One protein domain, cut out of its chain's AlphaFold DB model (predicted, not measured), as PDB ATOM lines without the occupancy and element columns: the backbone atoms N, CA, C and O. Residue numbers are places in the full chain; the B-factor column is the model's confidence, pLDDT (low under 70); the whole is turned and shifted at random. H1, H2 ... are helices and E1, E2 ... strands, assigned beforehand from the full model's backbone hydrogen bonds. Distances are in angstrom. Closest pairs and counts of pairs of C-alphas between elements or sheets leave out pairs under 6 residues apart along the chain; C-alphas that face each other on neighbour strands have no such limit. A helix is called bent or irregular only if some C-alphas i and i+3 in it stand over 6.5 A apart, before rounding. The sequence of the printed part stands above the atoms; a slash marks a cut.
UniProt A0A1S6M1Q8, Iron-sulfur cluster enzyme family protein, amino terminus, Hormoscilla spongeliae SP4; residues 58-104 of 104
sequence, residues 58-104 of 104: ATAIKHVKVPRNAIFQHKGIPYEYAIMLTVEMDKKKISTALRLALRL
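What this domain is: This is residues 58 to 104 of the 104 residues of the protein "Iron-sulfur cluster enzyme family protein, amino terminus" of Hormoscilla spongeliae SP4 (UniProt A0A1S6M1Q8). Picture a flat, open arch with no packed core: a two-stranded hairpin, E1 and E2, makes the bar, a long loop at residues 66 to 80 joins the strands at one end, and beyond the other end a single helix, H1, stands free. The loop and H1 both turn to the same side of the bar, like two legs. The printed part has 47 residues with two named strands and one named helix, in the order E1, E2, H1; the sheet's order is E1 - E2, antiparallel. The class is mixed, helices and strands, with 23 residues, under half, in named elements. The whole is extended, with a radius of gyration of the C-alphas of 16.2 A and spans of 40 by 28 by 14 A.

How they stand to each other: Begin at the sheet, where E1, residues 60 to 65, and E2, residues 81 to 86, form a hairpin. They are antiparallel neighbours, with an angle of 156 degrees between their N-to-C directions. Look at the C-alphas that face each other: those of Lys 65 and Tyr 81 are 4.4 A apart, and those of Ala 60 and Thr 86 are 5.2 A apart. Between the strands, N 84 and O 62 are within hydrogen-bond range at 2.8 A, and so are N 62 and O 84 at 2.9 A. Walk outward past E2 to H1, residues 91 to 101, which is apart from E1. Inside H1, 4 of 7 O i to N i+4 pairs are within hydrogen-bond range, and 4 of 8 O i to N i+3 pairs.

Where its parts are: Find C-alpha 60 at (-30.912, -41.842, 58.872); from there E1 runs 16.5 A to C-alpha 65. E2 starts at C-alpha 81, at (-18.497, -50.281, 51.730), and runs 16.2 A to C-alpha 86. H1 spans 16.3 A from C-alpha 91 to C-alpha 101, where you find (-27.022, -17.477, 43.771). It is neither bent nor irregular, but only just: C-alphas 95 and 98 are 6.3 A apart.

The domain as a whole: The two C-alphas farthest apart are those of Glu 80 and Arg 103, at 41.5 A. The printed part has no cut and ends at residue 104, the chain's last residue. The link from E1 to E2 is long, with 15 residues, and the link from E2 to H1 is tight, with 4. Residues 69 to 75 stand free, as do residues 90 to 104, of which 91 to 101 belong to H1. The mean pLDDT of the printed part is 80.3; look at residues 97 to 104 for the low confidence of this model, under 70.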
ATOM      1  N   ALA A  58     -27.971 -36.411  61.818       89.25
ATOM      2  CA  ALA A  58     -28.344 -37.371  60.782       89.25
ATOM      3  C   ALA A  58     -29.763 -37.915  61.026       89.25
ATOM      4  O   ALA A  58     -30.056 -38.475  62.082       89.25
ATOM      5  N   THR A  59     -30.625 -37.803  60.018       90.00
ATOM      6  CA  THR A  59     -31.989 -38.349  59.999       90.00
ATOM      7  C   THR A  59     -31.970 -39.871  59.878       90.00
ATOM      8  O   THR A  59     -32.699 -40.569  60.579       90.00
ATOM      9  N   ALA A  60     -31.110 -40.405  59.007       88.19
ATOM     10  CA  ALA A  60     -30.912 -41.842  58.872       88.19
ATOM     11  C   ALA A  60     -29.476 -42.189  58.482       88.19
ATOM     12  O   ALA A  60     -28.782 -41.414  57.816       88.19
ATOM     13  N   ILE A  61     -29.074 -43.394  58.874       90.50
ATOM     14  CA  ILE A  61     -27.767 -43.985  58.626       90.50
ATOM     15  C   ILE A  61     -27.944 -45.386  58.037       90.50
ATOM     16  O   ILE A  61     -28.763 -46.169  58.517       90.50
ATOM     17  N   LYS A  62     -27.203 -45.700  56.972       89.88
ATOM     18  CA  LYS A  62     -27.182 -47.031  56.355       89.88
ATOM     19  C   LYS A  62     -25.777 -47.419  55.921       89.88
ATOM     20  O   LYS A  62     -24.989 -46.577  55.509       89.88
ATOM     21  N   HIS A  63     -25.503 -48.717  55.950       89.62
ATOM     22  CA  HIS A  63     -24.267 -49.302  55.443       89.62
ATOM     23  C   HIS A  63     -24.549 -49.894  54.063       89.62
ATOM     24  O   HIS A  63     -25.440 -50.731  53.925       89.62
ATOM     25  N   VAL A  64     -23.830 -49.439  53.039       90.44
ATOM     26  CA  VAL A  64     -24.078 -49.835  51.645       90.44
ATOM     27  C   VAL A  64     -22.789 -50.269  50.970       90.44
ATOM     28  O   VAL A  64     -21.725 -49.712  51.232       90.44
ATOM     29  N   LYS A  65     -22.883 -51.258  50.077       89.94
ATOM     30  CA  LYS A  65     -21.797 -51.555  49.144       89.94
ATOM     31  C   LYS A  65     -21.802 -50.490  48.049       89.94
ATOM     32  O   LYS A  65     -22.840 -50.250  47.437       89.94
ATOM     33  N   VAL A  66     -20.661 -49.847  47.819       88.75
ATOM     34  CA  VAL A  66     -20.522 -48.761  46.847       88.75
ATOM     35  C   VAL A  66     -20.550 -49.351  45.439       88.75
ATOM     36  O   VAL A  66     -19.689 -50.171  45.099       88.75
ATOM     37  N   PRO A  67     -21.520 -48.966  44.595       89.75
ATOM     38  CA  PRO A  67     -21.538 -49.417  43.218       89.75
ATOM     39  C   PRO A  67     -20.437 -48.692  42.428       89.75
ATOM     40  O   PRO A  67     -20.140 -47.522  42.669       89.75
ATOM     41  N   ARG A  68     -19.809 -49.382  41.468       84.75
ATOM     42  CA  ARG A  68     -18.639 -48.848  40.738       84.75
ATOM     43  C   ARG A  68     -18.935 -47.568  39.953       84.75
ATOM     44  O   ARG A  68     -18.038 -46.758  39.766       84.75
ATOM     45  N   ASN A  69     -20.180 -47.376  39.525       89.75
ATOM     46  CA  ASN A  69     -20.628 -46.176  38.817       89.75
ATOM     47  C   ASN A  69     -20.760 -44.939  39.725       89.75
ATOM     48  O   ASN A  69     -20.848 -43.832  39.207       89.75
ATOM     49  N   ALA A  70     -20.778 -45.108  41.052       87.31
ATOM     50  CA  ALA A  70     -20.788 -44.000  42.008       87.31
ATOM     51  C   ALA A  70     -19.373 -43.505  42.360       87.31
ATOM     52  O   ALA A  70     -19.225 -42.543  43.113       87.31
ATOM     53  N   ILE A  71     -18.328 -44.158  41.841       87.69
ATOM     54  CA  ILE A  71     -16.937 -43.759  42.046       87.69
ATOM     55  C   ILE A  71     -16.544 -42.796  40.923       87.69
ATOM     56  O   ILE A  71     -16.756 -43.086  39.746       87.69
ATOM     57  N   PHE A  72     -15.954 -41.654  41.279       87.44
ATOM     58  CA  PHE A  72     -15.462 -40.688  40.297       87.44
ATOM     59  C   PHE A  72     -14.454 -41.317  39.327       87.44
ATOM     60  O   PHE A  72     -13.620 -42.142  39.709       87.44
ATOM     61  N   GLN A  73     -14.497 -40.879  38.069       83.31
ATOM     62  CA  GLN A  73     -13.598 -41.368  37.031       83.31
ATOM     63  C   GLN A  73     -12.128 -41.166  37.438       83.31
ATOM     64  O   GLN A  73     -11.753 -40.126  37.981       83.31
ATOM     65  N   HIS A  74     -11.296 -42.180  37.185       79.81
ATOM     66  CA  HIS A  74      -9.877 -42.219  37.567       79.81
ATOM     67  C   HIS A  74      -9.604 -42.159  39.081       79.81
ATOM     68  O   HIS A  74      -8.476 -41.877  39.491       79.81
ATOM     69  N   LYS A  75     -10.607 -42.434  39.924       79.88
ATOM     70  CA  LYS A  75     -10.441 -42.582  41.373       79.88
ATOM     71  C   LYS A  75     -10.729 -44.019  41.799       79.88
ATOM     72  O   LYS A  75     -11.577 -44.696  41.230       79.88
ATOM     73  N   GLY A  76      -9.998 -44.473  42.812       79.56
ATOM     74  CA  GLY A  76     -10.250 -45.726  43.516       79.56
ATOM     75  C   GLY A  76     -10.684 -45.434  44.947       79.56
ATOM     76  O   GLY A  76     -10.302 -44.410  45.515       79.56
ATOM     77  N   ILE A  77     -11.481 -46.329  45.523       81.31
ATOM     78  CA  ILE A  77     -11.826 -46.295  46.946       81.31
ATOM     79  C   ILE A  77     -11.093 -47.431  47.669       81.31
ATOM     80  O   ILE A  77     -10.992 -48.526  47.116       81.31
ATOM     81  N   PRO A  78     -10.595 -47.202  48.895       76.69
ATOM     82  CA  PRO A  78      -9.887 -48.231  49.652       76.69
ATOM     83  C   PRO A  78     -10.817 -49.321  50.216       76.69
ATOM     84  O   PRO A  78     -10.355 -50.425  50.488       76.69
ATOM     85  N   TYR A  79     -12.120 -49.042  50.377       77.94
ATOM     86  CA  TYR A  79     -13.118 -50.001  50.870       77.94
ATOM     87  C   TYR A  79     -14.335 -50.060  49.960       77.94
ATOM     88  O   TYR A  79     -14.830 -49.033  49.512       77.94
ATOM     89  N   GLU A  80     -14.875 -51.263  49.765       84.62
ATOM     90  CA  GLU A  80     -16.085 -51.473  48.961       84.62
ATOM     91  C   GLU A  80     -17.375 -51.005  49.650       84.62
ATOM     92  O   GLU A  80     -18.421 -50.963  49.007       84.62
ATOM     93  N   TYR A  81     -17.332 -50.683  50.945       88.06
ATOM     94  CA  TYR A  81     -18.497 -50.281  51.730       88.06
ATOM     95  C   TYR A  81     -18.395 -48.822  52.164       88.06
ATOM     96  O   TYR A  81     -17.320 -48.350  52.533       88.06
ATOM     97  N   ALA A  82     -19.532 -48.133  52.168       89.38
ATOM     98  CA  ALA A  82     -19.673 -46.767  52.650       89.38
ATOM     99  C   ALA A  82     -20.781 -46.664  53.702       89.38
ATOM    100  O   ALA A  82     -21.752 -47.429  53.703       89.38
ATOM    101  N   ILE A  83     -20.632 -45.676  54.583       90.31
ATOM    102  CA  ILE A  83     -21.667 -45.246  55.520       90.31
ATOM    103  C   ILE A  83     -22.415 -44.095  54.852       90.31
ATOM    104  O   ILE A  83     -21.846 -43.035  54.603       90.31
ATOM    105  N   MET A  84     -23.687 -44.313  54.541       89.81
ATOM    106  CA  MET A  84     -24.571 -43.302  53.982       89.81
ATOM    107  C   MET A  84     -25.313 -42.606  55.116       89.81
ATOM    108  O   MET A  84     -26.073 -43.242  55.848       89.81
ATOM    109  N   LEU A  85     -25.098 -41.299  55.234       91.62
ATOM    110  CA  LEU A  85     -25.796 -40.421  56.163       91.62
ATOM    111  C   LEU A  85     -26.768 -39.551  55.375       91.62
ATOM    112  O   LEU A  85     -26.425 -39.021  54.321       91.62
ATOM    113  N   THR A  86     -27.979 -39.401  55.892       91.19
ATOM    114  CA  THR A  86     -28.979 -38.485  55.340       91.19
ATOM    115  C   THR A  86     -29.297 -37.433  56.382       91.19
ATOM    116  O   THR A  86     -29.409 -37.752  57.563       91.19
ATOM    117  N   VAL A  87     -29.411 -36.186  55.944       89.44
ATOM    118  CA  VAL A  87     -29.745 -35.044  56.793       89.44
ATOM    119  C   VAL A  87     -30.909 -34.330  56.132       89.44
ATOM    120  O   VAL A  87     -30.857 -34.023  54.939       89.44
ATOM    121  N   GLU A  88     -31.968 -34.092  56.895       85.69
ATOM    122  CA  GLU A  88     -33.092 -33.299  56.425       85.69
ATOM    123  C   GLU A  88     -32.689 -31.826  56.323       85.69
ATOM    124  O   GLU A  88     -32.161 -31.228  57.262       85.69
ATOM    125  N   MET A  89     -32.929 -31.234  55.158       84.44
ATOM    126  CA  MET A  89     -32.670 -29.821  54.924       84.44
ATOM    127  C   MET A  89     -33.947 -29.000  55.110       84.44
ATOM    128  O   MET A  89     -35.028 -29.395  54.680       84.44
ATOM    129  N   ASP A  90     -33.811 -27.800  55.676       82.81
ATOM    130  CA  ASP A  90     -34.928 -26.865  55.824       82.81
ATOM    131  C   ASP A  90     -35.408 -26.346  54.454       82.81
ATOM    132  O   ASP A  90     -34.723 -25.585  53.758       82.81
ATOM    133  N   LYS A  91     -36.639 -26.725  54.090       80.88
ATOM    134  CA  LYS A  91     -37.311 -26.363  52.834       80.88
ATOM    135  C   LYS A  91     -37.396 -24.847  52.604       80.88
ATOM    136  O   LYS A  91     -37.279 -24.389  51.463       80.88
ATOM    137  N   LYS A  92     -37.587 -24.047  53.660       79.44
ATOM    138  CA  LYS A  92     -37.701 -22.579  53.542       79.44
ATOM    139  C   LYS A  92     -36.356 -21.944  53.179       79.44
ATOM    140  O   LYS A  92     -36.300 -21.015  52.374       79.44
ATOM    141  N   LYS A  93     -35.259 -22.482  53.716       77.38
ATOM    142  CA  LYS A  93     -33.902 -22.003  53.416       77.38
ATOM    143  C   LYS A  93     -33.458 -22.399  52.009       77.38
ATOM    144  O   LYS A  93     -32.942 -21.548  51.289       77.38
ATOM    145  N   ILE A  94     -33.727 -23.636  51.575       76.31
ATOM    146  CA  ILE A  94     -33.376 -24.092  50.215       76.31
ATOM    147  C   ILE A  94     -34.098 -23.283  49.137       76.31
ATOM    148  O   ILE A  94     -33.471 -22.841  48.177       76.31
ATOM    149  N   SER A  95     -35.405 -23.063  49.295       73.06
ATOM    150  CA  SER A  95     -36.195 -22.314  48.303       73.06
ATOM    151  C   SER A  95     -35.702 -20.874  48.114       73.06
ATOM    152  O   SER A  95     -35.814 -20.321  47.023       73.06
ATOM    153  N   THR A  96     -35.088 -20.291  49.143       73.38
ATOM    154  CA  THR A  96     -34.504 -18.945  49.076       73.38
ATOM    155  C   THR A  96     -33.062 -18.954  48.547       73.38
ATOM    156  O   THR A  96     -32.643 -17.995  47.901       73.38
ATOM    157  N   ALA A  97     -32.305 -20.037  48.758       69.88
ATOM    158  CA  ALA A  97     -30.898 -20.144  48.357       69.88
ATOM    159  C   ALA A  97     -30.688 -20.011  46.837       69.88
ATOM    160  O   ALA A  97     -29.768 -19.314  46.407       69.88
ATOM    161  N   LEU A  98     -31.581 -20.588  46.020       61.31
ATOM    162  CA  LEU A  98     -31.523 -20.460  44.555       61.31
ATOM    163  C   LEU A  98     -31.625 -18.989  44.100       61.31
ATOM    164  O   LEU A  98     -30.996 -18.580  43.129       61.31
ATOM    165  N   ARG A  99     -32.380 -18.170  44.840       58.50
ATOM    166  CA  ARG A  99     -32.588 -16.747  44.543       58.50
ATOM    167  C   ARG A  99     -31.369 -15.878  44.881       58.50
ATOM    168  O   ARG A  99     -31.196 -14.828  44.270       58.50
ATOM    169  N   LEU A 100     -30.546 -16.293  45.845       59.03
ATOM    170  CA  LEU A 100     -29.310 -15.602  46.238       59.03
ATOM    171  C   LEU A 100     -28.152 -15.885  45.271       59.03
ATOM    172  O   LEU A 100     -27.388 -14.975  44.975       59.03
ATOM    173  N   ALA A 101     -28.061 -17.104  44.735       56.41
ATOM    174  CA  ALA A 101     -27.022 -17.477  43.771       56.41
ATOM    175  C   ALA A 101     -27.147 -16.743  42.422       56.41
ATOM    176  O   ALA A 101     -26.145 -16.508  41.766       56.41
ATOM    177  N   LEU A 102     -28.361 -16.344  42.024       54.31
ATOM    178  CA  LEU A 102     -28.624 -15.579  40.794       54.31
ATOM    179  C   LEU A 102     -28.360 -14.064  40.926       54.31
ATOM    180  O   LEU A 102     -28.620 -13.317  39.986       54.31
ATOM    181  N   ARG A 103     -27.908 -13.590  42.096       50.44
ATOM    182  CA  ARG A 103     -27.585 -12.174  42.365       50.44
ATOM    183  C   ARG A 103     -26.083 -11.902  42.554       50.44
ATOM    184  O   ARG A 103     -25.738 -10.769  42.880       50.44
ATOM    185  N   LEU A 104     -25.228 -12.912  42.381       45.66
ATOM    186  CA  LEU A 104     -23.761 -12.819  42.393       45.66
ATOM    187  C   LEU A 104     -23.223 -13.004  40.973       45.66
ATOM    188  O   LEU A 104     -22.204 -12.354  40.664       45.66
TER     189      LEU A 104